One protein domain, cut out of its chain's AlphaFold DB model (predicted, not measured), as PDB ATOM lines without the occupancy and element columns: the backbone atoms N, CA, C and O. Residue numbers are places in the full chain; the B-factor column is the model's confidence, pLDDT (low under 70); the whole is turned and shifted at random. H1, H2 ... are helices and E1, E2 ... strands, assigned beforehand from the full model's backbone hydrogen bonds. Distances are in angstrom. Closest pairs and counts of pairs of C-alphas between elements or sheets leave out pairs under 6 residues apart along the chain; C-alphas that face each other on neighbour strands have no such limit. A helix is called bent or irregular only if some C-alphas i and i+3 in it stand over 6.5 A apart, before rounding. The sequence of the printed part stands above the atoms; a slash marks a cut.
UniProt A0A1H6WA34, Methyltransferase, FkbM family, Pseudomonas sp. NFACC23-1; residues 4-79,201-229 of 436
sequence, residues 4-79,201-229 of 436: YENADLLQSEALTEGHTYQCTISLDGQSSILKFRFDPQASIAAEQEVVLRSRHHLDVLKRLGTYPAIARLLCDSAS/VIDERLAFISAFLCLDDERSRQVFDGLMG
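AT A GLANCE: This is residues 4 to 79 and 201 to 229 of the 436 residues of the protein "Methyltransferase, FkbM family" of Pseudomonas sp. NFACC23-1 (UniProt A0A1H6WA34). A long hairpin of two strands, E1 and E2, with the short strand E3 beside E2, makes a small sheet; H1 packs on it and H4 sits beside E3 at the sheet's own level. H2 and H5 pack together farther out, the small H3 is at the rim, and the unnamed residues 4 to 19 run round the outside. The printed part has 105 residues, with named elements in the order E1 E2 E3 H1 H2 H3 H4 H5. The sheet, in the order E1, E2, E3, is mixed, as is the class, helices and strands. The whole is compact, with a radius of gyration of the C-alphas of 12.6 A, and rounded, spanning 33 by 26 by 25 A.

HOW THE PARTS SIT: Residues 5 to 6 make a short parallel pairing with residues 21 to 22 of E1, residues 20 to 27. E1 forms an antiparallel hairpin with E2, residues 30 to 38, at 152 degrees; N 23 and O 34 are 2.9 A apart, within hydrogen-bond range. E3, residues 50 to 52, is the parallel neighbour of E2 at 57 degrees, with N 37 and O 50 at 2.8 A. H1, residues 55 to 62, is on the sheet; its closest C-alphas to E1 are those of Lys 62 and Ile 25, 6.1 A. H2, residues 68 to 73, only grazes the sheet with residues 68 to 72. H3, residues 76 to 79, is close to H2 but not clearly touching, the C-alphas of Ala 78 and Arg 72 being 6.0 A apart. H4, residues 205 to 212, is on the sheet, at the sheet's level, with a height over the sheet of 0.8 A from a local plane of just 6 C-alphas; its closest C-alphas to E3 are those of Ser 210 and Val 51, 5.3 A. H5, residues 218 to 229, touches H2 with residues 225 to 229 alone, at a steep tilt of 60 degrees, the same way; the closest C-alphas are those of Gly 229 and Ala 69, 5.0 A. H4 and H5 form a helical hairpin and only just touch, with 3 pairs of C-alphas within 8 A, the closest those of Phe 212 and Arg 221, 6.5 A. Every O i to N i+4 pair is within hydrogen-bond range in H2, H4 and H5, and 2 of 4 are in H1; H3 is too short for such a pair.

IN THESE COORDINATES: E1 begins at C-alpha 20, (60.830, -48.726, 176.683), and is 21.7 A long; E2 is 24.9 A. H1, 11.8 A long, is irregular: C-alphas 56 and 59 are 7.0 A apart. H4 is 10.5 A long, and H5, 16.5 A, ends at C-alpha 229, (69.345, -22.040, 181.854).

THE WHOLE: The C-alphas of Glu 13 and Ser 79 are the two farthest apart, 35.6 A. Residues 80 to 200 are not printed; C-alphas 79 and 201 are 9.9 A apart across that cut. The link from E2 to E3, 11 residues, is long. The pLDDT is under 70 at residues 46 to 47 and 77 to 78.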
ATOM      1  N   TYR A   4      57.168 -50.559 181.194       85.38
ATOM      2  CA  TYR A   4      58.511 -49.979 181.238       85.38
ATOM      3  C   TYR A   4      59.433 -50.881 182.062       85.38
ATOM      4  O   TYR A   4      59.143 -51.160 183.228       85.38
ATOM      5  N   GLU A   5      60.539 -51.333 181.474       90.25
ATOM      6  CA  GLU A   5      61.564 -52.115 182.177       90.25
ATOM      7  C   GLU A   5      62.423 -51.206 183.078       90.25
ATOM      8  O   GLU A   5      62.745 -50.083 182.700       90.25
ATOM      9  N   ASN A   6      62.803 -51.654 184.281       91.00
ATOM     10  CA  ASN A   6      63.676 -50.856 185.154       91.00
ATOM     11  C   ASN A   6      65.121 -50.866 184.621       91.00
ATOM     12  O   ASN A   6      65.697 -51.935 184.424       91.00
ATOM     13  N   ALA A   7      65.703 -49.680 184.434       90.75
ATOM     14  CA  ALA A   7      67.050 -49.484 183.906       90.75
ATOM     15  C   ALA A   7      68.093 -49.015 184.934       90.75
ATOM     16  O   ALA A   7      69.245 -48.791 184.557       90.75
ATOM     17  N   ASP A   8      67.750 -48.909 186.222       87.81
ATOM     18  CA  ASP A   8      68.643 -48.378 187.264       87.81
ATOM     19  C   ASP A   8      69.960 -49.168 187.325       87.81
ATOM     20  O   ASP A   8      71.055 -48.598 187.294       87.81
ATOM     21  N   LEU A   9      69.856 -50.498 187.291       88.25
ATOM     22  CA  LEU A   9      70.990 -51.426 187.353       88.25
ATOM     23  C   LEU A   9      71.413 -51.984 185.982       88.25
ATOM     24  O   LEU A   9      72.356 -52.773 185.915       88.25
ATOM     25  N   LEU A  10      70.740 -51.594 184.892       89.12
ATOM     26  CA  LEU A  10      71.078 -52.083 183.552       89.12
ATOM     27  C   LEU A  10      72.413 -51.504 183.077       89.12
ATOM     28  O   LEU A  10      72.676 -50.311 183.237       89.12
ATOM     29  N   GLN A  11      73.226 -52.363 182.466       90.06
ATOM     30  CA  GLN A  11      74.395 -51.965 181.682       90.06
ATOM     31  C   GLN A  11      73.956 -51.567 180.267       90.06
ATOM     32  O   GLN A  11      72.901 -52.001 179.796       90.06
ATOM     33  N   SER A  12      74.759 -50.751 179.581       88.62
ATOM     34  CA  SER A  12      74.393 -50.179 178.278       88.62
ATOM     35  C   SER A  12      74.090 -51.240 177.207       88.62
ATOM     36  O   SER A  12      73.192 -51.076 176.380       88.62
ATOM     37  N   GLU A  13      74.776 -52.380 177.268       91.44
ATOM     38  CA  GLU A  13      74.674 -53.502 176.336       91.44
ATOM     39  C   GLU A  13      73.347 -54.262 176.472       91.44
ATOM     40  O   GLU A  13      72.944 -54.957 175.538       91.44
ATOM     41  N   ALA A  14      72.655 -54.113 177.604       92.00
ATOM     42  CA  ALA A  14      71.386 -54.783 177.875       92.00
ATOM     43  C   ALA A  14      70.174 -54.066 177.257       92.00
ATOM     44  O   ALA A  14      69.081 -54.633 177.227       92.00
ATOM     45  N   LEU A  15      70.345 -52.836 176.758       94.25
ATOM     46  CA  LEU A  15      69.272 -52.119 176.076       94.25
ATOM     47  C   LEU A  15      68.901 -52.831 174.772       94.25
ATOM     48  O   LEU A  15      69.771 -53.204 173.986       94.25
ATOM     49  N   THR A  16      67.608 -52.993 174.518       95.12
ATOM     50  CA  THR A  16      67.083 -53.593 173.288       95.12
ATOM     51  C   THR A  16      66.389 -52.519 172.465       95.12
ATOM     52  O   THR A  16      65.626 -51.713 172.992       95.12
ATOM     53  N   GLU A  17      66.694 -52.463 171.170       95.19
ATOM     54  CA  GLU A  17      66.122 -51.463 170.266       95.19
ATOM     55  C   GLU A  17      64.588 -51.548 170.246       95.19
ATOM     56  O   GLU A  17      64.002 -52.634 170.326       95.19
ATOM     57  N   GLY A  18      63.936 -50.386 170.222       92.31
ATOM     58  CA  GLY A  18      62.484 -50.238 170.261       92.31
ATOM     59  C   GLY A  18      61.850 -50.477 171.637       92.31
ATOM     60  O   GLY A  18      60.643 -50.277 171.780       92.31
ATOM     61  N   HIS A  19      62.621 -50.880 172.655       94.31
ATOM     62  CA  HIS A  19      62.094 -51.128 173.999       94.31
ATOM     63  C   HIS A  19      62.045 -49.854 174.843       94.31
ATOM     64  O   HIS A  19      62.851 -48.930 174.694       94.31
ATOM     65  N   THR A  20      61.076 -49.831 175.757       95.00
ATOM     66  CA  THR A  20      60.830 -48.726 176.683       95.00
ATOM     67  C   THR A  20      61.261 -49.085 178.099       95.00
ATOM     68  O   THR A  20      60.918 -50.146 178.624       95.00
ATOM     69  N   TYR A  21      61.940 -48.150 178.742       95.88
ATOM     70  CA  TYR A  21      62.572 -48.288 180.042       95.88
ATOM     71  C   TYR A  21      62.163 -47.147 180.972       95.88
ATOM     72  O   TYR A  21      61.701 -46.089 180.537       95.88
ATOM     73  N   GLN A  22      62.363 -47.349 182.266       95.31
ATOM     74  CA  GLN A  22      62.291 -46.299 183.269       95.31
ATOM     75  C   GLN A  22      63.515 -46.348 184.177       95.31
ATOM     76  O   GLN A  22      63.995 -47.430 184.522       95.31
ATOM     77  N   CYS A  23      64.001 -45.188 184.597       93.81
ATOM     78  CA  CYS A  23      65.064 -45.080 185.588       93.81
ATOM     79  C   CYS A  23      64.790 -43.948 186.573       93.81
ATOM     80  O   CYS A  23      64.114 -42.964 186.265       93.81
ATOM     81  N   THR A  24      65.349 -44.091 187.762       93.62
ATOM     82  CA  THR A  24      65.297 -43.105 188.830       93.62
ATOM     83  C   THR A  24      66.411 -42.085 188.627       93.62
ATOM     84  O   THR A  24      67.590 -42.434 188.648       93.62
ATOM     85  N   ILE A  25      66.045 -40.817 188.461       94.19
ATOM     86  CA  ILE A  25      66.982 -39.693 188.397       94.19
ATOM     87  C   ILE A  25      66.974 -38.971 189.745       94.19
ATOM     88  O   ILE A  25      65.912 -38.614 190.254       94.19
ATOM     89  N   SER A  26      68.156 -38.760 190.323       90.56
ATOM     90  CA  SER A  26      68.331 -37.950 191.535       90.56
ATOM     91  C   SER A  26      68.334 -36.467 191.172       90.56
ATOM     92  O   SER A  26      69.157 -36.059 190.362       90.56
ATOM     93  N   LEU A  27      67.462 -35.668 191.785       87.31
ATOM     94  CA  LEU A  27      67.293 -34.232 191.543       87.31
ATOM     95  C   LEU A  27      67.387 -33.504 192.893       87.31
ATOM     96  O   LEU A  27      66.415 -33.510 193.639       87.31
ATOM     97  N   ASP A  28      68.553 -32.963 193.257       73.94
ATOM     98  CA  ASP A  28      68.781 -32.166 194.484       73.94
ATOM     99  C   ASP A  28      68.032 -32.651 195.747       73.94
ATOM    100  O   ASP A  28      67.298 -31.917 196.409       73.94
ATOM    101  N   GLY A  29      68.214 -33.930 196.097       72.44
ATOM    102  CA  GLY A  29      67.609 -34.551 197.285       72.44
ATOM    103  C   GLY A  29      66.203 -35.128 197.078       72.44
ATOM    104  O   GLY A  29      65.670 -35.764 197.988       72.44
ATOM    105  N   GLN A  30      65.623 -34.969 195.890       82.88
ATOM    106  CA  GLN A  30      64.421 -35.660 195.426       82.88
ATOM    107  C   GLN A  30      64.768 -36.723 194.375       82.88
ATOM    108  O   GLN A  30      65.883 -36.781 193.855       82.88
ATOM    109  N   SER A  31      63.806 -37.586 194.057       85.50
ATOM    110  CA  SER A  31      63.910 -38.540 192.956       85.50
ATOM    111  C   SER A  31      62.734 -38.385 191.997       85.50
ATOM    112  O   SER A  31      61.595 -38.195 192.421       85.50
ATOM    113  N   SER A  32      63.015 -38.478 190.699       89.06
ATOM    114  CA  SER A  32      62.003 -38.494 189.640       89.06
ATOM    115  C   SER A  32      62.170 -39.737 188.773       89.06
ATOM    116  O   SER A  32      63.285 -40.211 188.554       89.06
ATOM    117  N   ILE A  33      61.055 -40.291 188.296       91.69
ATOM    118  CA  ILE A  33      61.066 -41.438 187.385       91.69
ATOM    119  C   ILE A  33      61.071 -40.903 185.958       91.69
ATOM    120  O   ILE A  33      60.063 -40.378 185.482       91.69
ATOM    121  N   LEU A  34      62.185 -41.095 185.257       93.44
ATOM    122  CA  LEU A  34      62.297 -40.789 183.839       93.44
ATOM    123  C   LEU A  34      61.935 -42.020 183.012       93.44
ATOM    124  O   LEU A  34      62.493 -43.096 183.213       93.44
ATOM    125  N   LYS A  35      61.026 -41.845 182.054       94.94
ATOM    126  CA  LYS A  35      60.690 -42.853 181.044       94.94
ATOM    127  C   LYS A  35      61.428 -42.543 179.751       94.94
ATOM    128  O   LYS A  35      61.396 -41.401 179.287       94.94
ATOM    129  N   PHE A  36      62.042 -43.557 179.159       96.00
ATOM    130  CA  PHE A  36      62.753 -43.413 177.897       96.00
ATOM    131  C   PHE A  36      62.587 -44.634 176.992       96.00
ATOM    132  O   PHE A  36      62.282 -45.732 177.452       96.00
ATOM    133  N   ARG A  37      62.813 -44.451 175.694       95.44
ATOM    134  CA  ARG A  37      62.912 -45.513 174.690       95.44
ATOM    135  C   ARG A  37      64.328 -45.552 174.143       95.44
ATOM    136  O   ARG A  37      64.873 -44.504 173.806       95.44
ATOM    137  N   PHE A  38      64.913 -46.741 174.033       96.00
ATOM    138  CA  PHE A  38      66.163 -46.907 173.292       96.00
ATOM    139  C   PHE A  38      65.842 -47.211 171.827       96.00
ATOM    140  O   PHE A  38      65.299 -48.270 171.510       96.00
ATOM    141  N   ASP A  39      66.144 -46.267 170.942       94.62
ATOM    142  CA  ASP A  39      65.869 -46.380 169.511       94.62
ATOM    143  C   ASP A  39      66.838 -45.474 168.727       94.62
ATOM    144  O   ASP A  39      66.665 -44.251 168.729       94.62
ATOM    145  N   PRO A  40      67.878 -46.043 168.087       92.44
ATOM    146  CA  PRO A  40      68.875 -45.282 167.336       92.44
ATOM    147  C   PRO A  40      68.332 -44.513 166.127       92.44
ATOM    148  O   PRO A  40      68.986 -43.571 165.684       92.44
ATOM    149  N   GLN A  41      67.176 -44.908 165.587       90.69
ATOM    150  CA  GLN A  41      66.621 -44.357 164.344       90.69
ATOM    151  C   GLN A  41      65.337 -43.546 164.571       90.69
ATOM    152  O   GLN A  41      64.891 -42.833 163.672       90.69
ATOM    153  N   ALA A  42      64.730 -43.612 165.758       92.38
ATOM    154  CA  ALA A  42      63.558 -42.803 166.076       92.38
ATOM    155  C   ALA A  42      63.869 -41.309 166.041       92.38
ATOM    156  O   ALA A  42      64.887 -40.870 166.577       92.38
ATOM    157  N   SER A  43      62.937 -40.520 165.501       93.81
ATOM    158  CA  SER A  43      62.919 -39.069 165.708       93.81
ATOM    159  C   SER A  43      62.831 -38.738 167.198       93.81
ATOM    160  O   SER A  43      62.098 -39.394 167.949       93.81
ATOM    161  N   ILE A  44      63.569 -37.710 167.611       93.38
ATOM    162  CA  ILE A  44      63.554 -37.200 168.987       93.38
ATOM    163  C   ILE A  44      62.441 -36.175 169.243       93.38
ATOM    164  O   ILE A  44      62.320 -35.705 170.368       93.38
ATOM    165  N   ALA A  45      61.579 -35.886 168.261       86.44
ATOM    166  CA  ALA A  45      60.385 -35.038 168.398       86.44
ATOM    167  C   ALA A  45      59.300 -35.618 169.342       86.44
ATOM    168  O   ALA A  45      58.130 -35.254 169.263       86.44
ATOM    169  N   ALA A  46      59.642 -36.604 170.176       68.00
ATOM    170  CA  ALA A  46      58.693 -37.451 170.876       68.00
ATOM    171  C   ALA A  46      58.000 -36.723 172.041       68.00
ATOM    172  O   ALA A  46      58.635 -36.306 173.004       68.00
ATOM    173  N   GLU A  47      56.667 -36.679 172.000       67.81
ATOM    174  CA  GLU A  47      55.830 -36.042 173.032       67.81
ATOM    175  C   GLU A  47      55.600 -36.919 174.281       67.81
ATOM    176  O   GLU A  47      55.056 -36.454 175.278       67.81
ATOM    177  N   GLN A  48      55.959 -38.209 174.239       79.88
ATOM    178  CA  GLN A  48      55.534 -39.180 175.264       79.88
ATOM    179  C   GLN A  48      56.659 -39.734 176.143       79.88
ATOM    180  O   GLN A  48      56.393 -40.162 177.266       79.88
ATOM    181  N   GLU A  49      57.891 -39.787 175.644       90.62
ATOM    182  CA  GLU A  49      59.046 -40.337 176.362       90.62
ATOM    183  C   GLU A  49      60.350 -39.808 175.761       90.62
ATOM    184  O   GLU A  49      60.388 -39.450 174.583       90.62
ATOM    185  N   VAL A  50      61.420 -39.778 176.561       96.56
ATOM    186  CA  VAL A  50      62.763 -39.424 176.079       96.56
ATOM    187  C   VAL A  50      63.265 -40.498 175.114       96.56
ATOM    188  O   VAL A  50      63.084 -41.690 175.356       96.56
ATOM    189  N   VAL A  51      63.929 -40.099 174.034       96.81
ATOM    190  CA  VAL A  51      64.556 -41.017 173.080       96.81
ATOM    191  C   VAL A  51      66.058 -41.052 173.336       96.81
ATOM    192  O   VAL A  51      66.749 -40.041 173.245       96.81
ATOM    193  N   LEU A  52      66.572 -42.242 173.634       96.88
ATOM    194  CA  LEU A  52      67.996 -42.522 173.739       96.88
ATOM    195  C   LEU A  52      68.463 -43.168 172.427       96.88
ATOM    196  O   LEU A  52      68.139 -44.324 172.158       96.88
ATOM    197  N   ARG A  53      69.236 -42.435 171.617       95.69
ATOM    198  CA  ARG A  53      69.736 -42.930 170.318       95.69
ATOM    199  C   ARG A  53      71.015 -43.763 170.404       95.69
ATOM    200  O   ARG A  53      71.309 -44.544 169.507       95.69
ATOM    201  N   SER A  54      71.774 -43.632 171.491       95.00
ATOM    202  CA  SER A  54      73.039 -44.343 171.685       95.00
ATOM    203  C   SER A  54      73.094 -44.993 173.057       95.00
ATOM    204  O   SER A  54      72.849 -44.348 174.077       95.00
ATOM    205  N   ARG A  55      73.479 -46.273 173.092       94.88
ATOM    206  CA  ARG A  55      73.677 -47.018 174.346       94.88
ATOM    207  C   ARG A  55      74.760 -46.376 175.208       94.88
ATOM    208  O   ARG A  55      74.621 -46.338 176.426       94.88
ATOM    209  N   HIS A  56      75.784 -45.803 174.577       93.38
ATOM    210  CA  HIS A  56      76.887 -45.123 175.261       93.38
ATOM    211  C   HIS A  56      76.432 -43.909 176.078       93.38
ATOM    212  O   HIS A  56      77.152 -43.464 176.965       93.38
ATOM    213  N   HIS A  57      75.232 -43.386 175.822       95.50
ATOM    214  CA  HIS A  57      74.686 -42.243 176.547       95.50
ATOM    215  C   HIS A  57      73.754 -42.651 177.700       95.50
ATOM    216  O   HIS A  57      73.193 -41.780 178.362       95.50
ATOM    217  N   LEU A  58      73.619 -43.952 178.004       96.44
ATOM    218  CA  LEU A  58      72.851 -44.417 179.166       96.44
ATOM    219  C   LEU A  58      73.414 -43.858 180.483       96.44
ATOM    220  O   LEU A  58      72.645 -43.453 181.351       96.44
ATOM    221  N   ASP A  59      74.738 -43.781 180.626       95.06
ATOM    222  CA  ASP A  59      75.360 -43.222 181.834       95.06
ATOM    223  C   ASP A  59      75.096 -41.719 181.972       95.06
ATOM    224  O   ASP A  59      74.885 -41.227 183.079       95.06
ATOM    225  N   VAL A  60      75.046 -40.992 180.849       96.88
ATOM    226  CA  VAL A  60      74.645 -39.577 180.817       96.88
ATOM    227  C   VAL A  60      73.182 -39.437 181.240       96.88
ATOM    228  O   VAL A  60      72.874 -38.610 182.096       96.88
ATOM    229  N   LEU A  61      72.299 -40.289 180.711       96.88
ATOM    230  CA  LEU A  61      70.881 -40.331 181.072       96.88
ATOM    231  C   LEU A  61      70.691 -40.543 182.579       96.88
ATOM    232  O   LEU A  61      69.955 -39.795 183.219       96.88
ATOM    233  N   LYS A  62      71.404 -41.502 183.176       95.00
ATOM    234  CA  LYS A  62      71.316 -41.792 184.618       95.00
ATOM    235  C   LYS A  62      71.777 -40.636 185.507       95.00
ATOM    236  O   LYS A  62      71.346 -40.547 186.655       95.00
ATOM    237  N   ARG A  63      72.625 -39.740 184.993       95.06
ATOM    238  CA  ARG A  63      73.132 -38.570 185.721       95.06
ATOM    239  C   ARG A  63      72.551 -37.242 185.241       95.06
ATOM    240  O   ARG A  63      73.129 -36.208 185.546       95.06
ATOM    241  N   LEU A  64      71.406 -37.225 184.550       96.31
ATOM    242  CA  LEU A  64      70.782 -35.971 184.087       96.31
ATOM    243  C   LEU A  64      70.592 -34.938 185.210       96.31
ATOM    244  O   LEU A  64      70.716 -33.743 184.975       96.31
ATOM    245  N   GLY A  65      70.378 -35.396 186.444       94.44
ATOM    246  CA  GLY A  65      70.277 -34.532 187.616       94.44
ATOM    247  C   GLY A  65      71.542 -33.755 187.992       94.44
ATOM    248  O   GLY A  65      71.458 -32.849 188.809       94.44
ATOM    249  N   THR A  66      72.707 -34.062 187.410       95.31
ATOM    250  CA  THR A  66      73.938 -33.277 187.624       95.31
ATOM    251  C   THR A  66      74.013 -32.024 186.749       95.31
ATOM    252  O   THR A  66      74.969 -31.265 186.874       95.31
ATOM    253  N   TYR A  67      73.051 -31.834 185.844       96.38
ATOM    254  CA  TYR A  67      72.961 -30.706 184.921       96.38
ATOM    255  C   TYR A  67      71.804 -29.805 185.364       96.38
ATOM    256  O   TYR A  67      70.649 -30.196 185.187       96.38
ATOM    257  N   PRO A  68      72.070 -28.657 186.012       94.38
ATOM    258  CA  PRO A  68      71.039 -27.894 186.713       94.38
ATOM    259  C   PRO A  68      69.836 -27.486 185.857       94.38
ATOM    260  O   PRO A  68      68.696 -27.576 186.320       94.38
ATOM    261  N   ALA A  69      70.044 -27.048 184.616       95.19
ATOM    262  CA  ALA A  69      68.938 -26.618 183.768       95.19
ATOM    263  C   ALA A  69      68.169 -27.809 183.186       95.19
ATOM    264  O   ALA A  69      66.939 -27.795 183.175       95.19
ATOM    265  N   ILE A  70      68.861 -28.873 182.779       95.94
ATOM    266  CA  ILE A  70      68.222 -30.120 182.339       95.94
ATOM    267  C   ILE A  70      67.432 -30.773 183.481       95.94
ATOM    268  O   ILE A  70      66.311 -31.235 183.273       95.94
ATOM    269  N   ALA A  71      67.962 -30.753 184.704       93.94
ATOM    270  CA  ALA A  71      67.271 -31.218 185.901       93.94
ATOM    271  C   ALA A  71      65.958 -30.450 186.130       93.94
ATOM    272  O   ALA A  71      64.939 -31.065 186.440       93.94
ATOM    273  N   ARG A  72      65.936 -29.128 185.893       92.56
ATOM    274  CA  ARG A  72      64.701 -28.323 185.955       92.56
ATOM    275  C   ARG A  72      63.653 -28.773 184.938       92.56
ATOM    276  O   ARG A  72      62.473 -28.709 185.259       92.56
ATOM    277  N   LEU A  73      64.050 -29.260 183.758       92.25
ATOM    278  CA  LEU A  73      63.115 -29.781 182.745       92.25
ATOM    279  C   LEU A  73      62.467 -31.116 183.145       92.25
ATOM    280  O   LEU A  73      61.407 -31.465 182.625       92.25
ATOM    281  N   LEU A  74      63.087 -31.854 184.070       89.38
ATOM    282  CA  LEU A  74      62.534 -33.082 184.648       89.38
ATOM    283  C   LEU A  74      61.519 -32.811 185.772       89.38
ATOM    284  O   LEU A  74      60.831 -33.737 186.204       89.38
ATOM    285  N   CYS A  75      61.423 -31.561 186.233       82.88
ATOM    286  CA  CYS A  75      60.495 -31.106 187.262       82.88
ATOM    287  C   CYS A  75      59.339 -30.304 186.642       82.88
ATOM    288  O   CYS A  75      59.527 -29.529 185.705       82.88
ATOM    289  N   ASP A  76      58.139 -30.403 187.216       70.25
ATOM    290  CA  ASP A  76      56.978 -29.631 186.739       70.25
ATOM    291  C   ASP A  76      57.066 -28.126 187.067       70.25
ATOM    292  O   ASP A  76      56.413 -27.304 186.421       70.25
ATOM    293  N   SER A  77      57.930 -27.740 188.010       67.19
ATOM    294  CA  SER A  77      58.098 -26.356 188.479       67.19
ATOM    295  C   SER A  77      58.657 -25.392 187.428       67.19
ATOM    296  O   SER A  77      58.610 -24.182 187.624       67.19
ATOM    297  N   ALA A  78      59.195 -25.884 186.308       66.94
ATOM    298  CA  ALA A  78      59.689 -25.023 185.233       66.94
ATOM    299  C   ALA A  78      58.560 -24.279 184.484       66.94
ATOM    300  O   ALA A  78      58.831 -23.343 183.728       66.94
ATOM    301  N   SER A  79      57.299 -24.663 184.698       71.12
ATOM    302  CA  SER A  79      56.129 -24.064 184.043       71.12
ATOM    303  C   SER A  79      55.638 -22.753 184.681       71.12
ATOM    304  O   SER A  79      55.016 -21.949 183.989       71.12
ATOM    305  N   VAL A 201      60.857 -24.731 175.117       94.19
ATOM    306  CA  VAL A 201      61.699 -25.555 176.003       94.19
ATOM    307  C   VAL A 201      60.847 -26.333 177.011       94.19
ATOM    308  O   VAL A 201      61.180 -27.465 177.353       94.19
ATOM    309  N   ILE A 202      59.737 -25.753 177.475       93.31
ATOM    310  CA  ILE A 202      58.810 -26.391 178.420       93.31
ATOM    311  C   ILE A 202      57.865 -27.360 177.705       93.31
ATOM    312  O   ILE A 202      57.672 -28.491 178.163       93.31
ATOM    313  N   ASP A 203      57.288 -26.923 176.588       92.69
ATOM    314  CA  ASP A 203      56.288 -27.683 175.837       92.69
ATOM    315  C   ASP A 203      56.917 -28.906 175.155       92.69
ATOM    316  O   ASP A 203      56.338 -29.991 175.152       92.69
ATOM    317  N   GLU A 204      58.154 -28.770 174.672       95.00
ATOM    318  CA  GLU A 204      58.900 -29.806 173.948       95.00
ATOM    319  C   GLU A 204      60.060 -30.372 174.791       95.00
ATOM    320  O   GLU A 204      61.042 -30.898 174.264       95.00
ATOM    321  N   ARG A 205      59.964 -30.289 176.127       94.44
ATOM    322  CA  ARG A 205      61.060 -30.618 177.062       94.44
ATOM    323  C   ARG A 205      61.703 -31.990 176.837       94.44
ATOM    324  O   ARG A 205      62.911 -32.140 176.988       94.44
ATOM    325  N   LEU A 206      60.915 -32.996 176.447       95.62
ATOM    326  CA  LEU A 206      61.421 -34.345 176.179       95.62
ATOM    327  C   LEU A 206      62.306 -34.390 174.927       95.62
ATOM    328  O   LEU A 206      63.289 -35.133 174.914       95.62
ATOM    329  N   ALA A 207      62.010 -33.571 173.914       97.31
ATOM    330  CA  ALA A 207      62.835 -33.442 172.718       97.31
ATOM    331  C   ALA A 207      64.165 -32.751 173.040       97.31
ATOM    332  O   ALA A 207      65.219 -33.244 172.640       97.31
ATOM    333  N   PHE A 208      64.147 -31.693 173.859       97.75
ATOM    334  CA  PHE A 208      65.370 -31.045 174.349       97.75
ATOM    335  C   PHE A 208      66.241 -31.986 175.193       97.75
ATOM    336  O   PHE A 208      67.451 -32.047 174.983       97.75
ATOM    337  N   ILE A 209      65.647 -32.774 176.098       97.56
ATOM    338  CA  ILE A 209      66.387 -33.785 176.875       97.56
ATOM    339  C   ILE A 209      66.970 -34.863 175.946       97.56
ATOM    340  O   ILE A 209      68.118 -35.271 176.106       97.56
ATOM    341  N   SER A 210      66.211 -35.312 174.946       98.19
ATOM    342  CA  SER A 210      66.687 -36.301 173.968       98.19
ATOM    343  C   SER A 210      67.827 -35.751 173.099       98.19
ATOM    344  O   SER A 210      68.790 -36.463 172.820       98.19
ATOM    345  N   ALA A 211      67.764 -34.473 172.717       98.38
ATOM    346  CA  ALA A 211      68.821 -33.776 171.986       98.38
ATOM    347  C   ALA A 211      70.092 -33.623 172.827       98.38
ATOM    348  O   ALA A 211      71.183 -33.928 172.350       98.38
ATOM    349  N   PHE A 212      69.951 -33.250 174.100       98.69
ATOM    350  CA  PHE A 212      71.051 -33.222 175.063       98.69
ATOM    351  C   PHE A 212      71.753 -34.586 175.167       98.69
ATOM    352  O   PHE A 212      72.982 -34.674 175.179       98.69
ATOM    353  N   LEU A 213      70.976 -35.671 175.178       98.31
ATOM    354  CA  LEU A 213      71.497 -37.036 175.179       98.31
ATOM    355  C   LEU A 213      72.143 -37.454 173.855       98.31
ATOM    356  O   LEU A 213      72.701 -38.542 173.806       98.31
ATOM    357  N   CYS A 214      72.086 -36.658 172.786       98.19
ATOM    358  CA  CYS A 214      72.807 -36.931 171.538       98.19
ATOM    359  C   CYS A 214      74.228 -36.341 171.522       98.19
ATOM    360  O   CYS A 214      75.009 -36.695 170.643       98.19
ATOM    361  N   LEU A 215      74.570 -35.470 172.476       98.62
ATOM    362  CA  LEU A 215      75.857 -34.768 172.511       98.62
ATOM    363  C   LEU A 215      77.009 -35.712 172.874       98.62
ATOM    364  O   LEU A 215      76.899 -36.484 173.832       98.62
ATOM    365  N   ASP A 216      78.114 -35.624 172.132       97.69
ATOM    366  CA  ASP A 216      79.270 -36.532 172.224       97.69
ATOM    367  C   ASP A 216      80.177 -36.185 173.420       97.69
ATOM    368  O   ASP A 216      80.525 -37.058 174.224       97.69
ATOM    369  N   ASP A 217      80.497 -34.903 173.613       97.25
ATOM    370  CA  ASP A 217      81.450 -34.431 174.623       97.25
ATOM    371  C   ASP A 217      80.803 -33.707 175.820       97.25
ATOM    372  O   ASP A 217      79.692 -33.177 175.766       97.25
ATOM    373  N   GLU A 218      81.522 -33.687 176.948       97.69
ATOM    374  CA  GLU A 218      81.035 -33.069 178.189       97.69
ATOM    375  C   GLU A 218      80.954 -31.545 178.098       97.69
ATOM    376  O   GLU A 218      80.067 -30.943 178.705       97.69
ATOM    377  N   ARG A 219      81.843 -30.916 177.319       97.94
ATOM    378  CA  ARG A 219      81.824 -29.468 177.127       97.94
ATOM    379  C   ARG A 219      80.539 -29.055 176.408       97.94
ATOM    380  O   ARG A 219      79.858 -28.158 176.891       97.94
ATOM    381  N   SER A 220      80.140 -29.758 175.353       98.69
ATOM    382  CA  SER A 220      78.865 -29.540 174.658       98.69
ATOM    383  C   SER A 220      77.665 -29.714 175.580       98.69
ATOM    384  O   SER A 220      76.730 -28.920 175.508       98.69
ATOM    385  N   ARG A 221      77.690 -30.693 176.496       98.69
ATOM    386  CA  ARG A 221      76.627 -30.865 177.504       98.69
ATOM    387  C   ARG A 221      76.544 -29.676 178.459       98.69
ATOM    388  O   ARG A 221      75.450 -29.194 178.721       98.69
ATOM    389  N   GLN A 222      77.678 -29.166 178.936       98.56
ATOM    390  CA  GLN A 222      77.713 -27.961 179.775       98.56
ATOM    391  C   GLN A 222      77.189 -26.729 179.028       98.56
ATOM    392  O   GLN A 222      76.439 -25.944 179.601       98.56
ATOM    393  N   VAL A 223      77.559 -26.573 177.752       98.75
ATOM    394  CA  VAL A 223      77.058 -25.480 176.909       98.75
ATOM    395  C   VAL A 223      75.549 -25.599 176.719       98.75
ATOM    396  O   VAL A 223      74.832 -24.640 176.982       98.75
ATOM    397  N   PHE A 224      75.050 -26.773 176.333       98.81
ATOM    398  CA  PHE A 224      73.622 -27.000 176.125       98.81
ATOM    399  C   PHE A 224      72.813 -26.778 177.411       98.81
ATOM    400  O   PHE A 224      71.780 -26.114 177.370       98.81
ATOM    401  N   ASP A 225      73.287 -27.278 178.557       98.50
ATOM    402  CA  ASP A 225      72.658 -27.037 179.861       98.50
ATOM    403  C   ASP A 225      72.618 -25.537 180.197       98.50
ATOM    404  O   ASP A 225      71.561 -25.001 180.523       98.50
ATOM    405  N   GLY A 226      73.724 -24.814 180.015       98.00
ATOM    406  CA  GLY A 226      73.743 -23.369 180.234       98.00
ATOM    407  C   GLY A 226      72.821 -22.592 179.284       98.00
ATOM    408  O   GLY A 226      72.156 -21.653 179.720       98.00
ATOM    409  N   LEU A 227      72.697 -23.014 178.020       98.31
ATOM    410  CA  LEU A 227      71.726 -22.451 177.071       98.31
ATOM    411  C   LEU A 227      70.277 -22.711 177.513       98.31
ATOM    412  O   LEU A 227      69.422 -21.837 177.351       98.31
ATOM    413  N   MET A 228      69.981 -23.877 178.101       97.56
ATOM    414  CA  MET A 228      68.667 -24.139 178.703       97.56
ATOM    415  C   MET A 228      68.421 -23.221 179.900       97.56
ATOM    416  O   MET A 228      67.338 -22.653 180.011       97.56
ATOM    417  N   GLY A 229      69.425 -23.007 180.756       96.12
ATOM    418  CA  GLY A 229      69.345 -22.040 181.854       96.12
ATOM    419  C   GLY A 229      69.034 -20.632 181.345       96.12
ATOM    420  O   GLY A 229      68.064 -20.014 181.776       96.12
TER     421      GLY A 229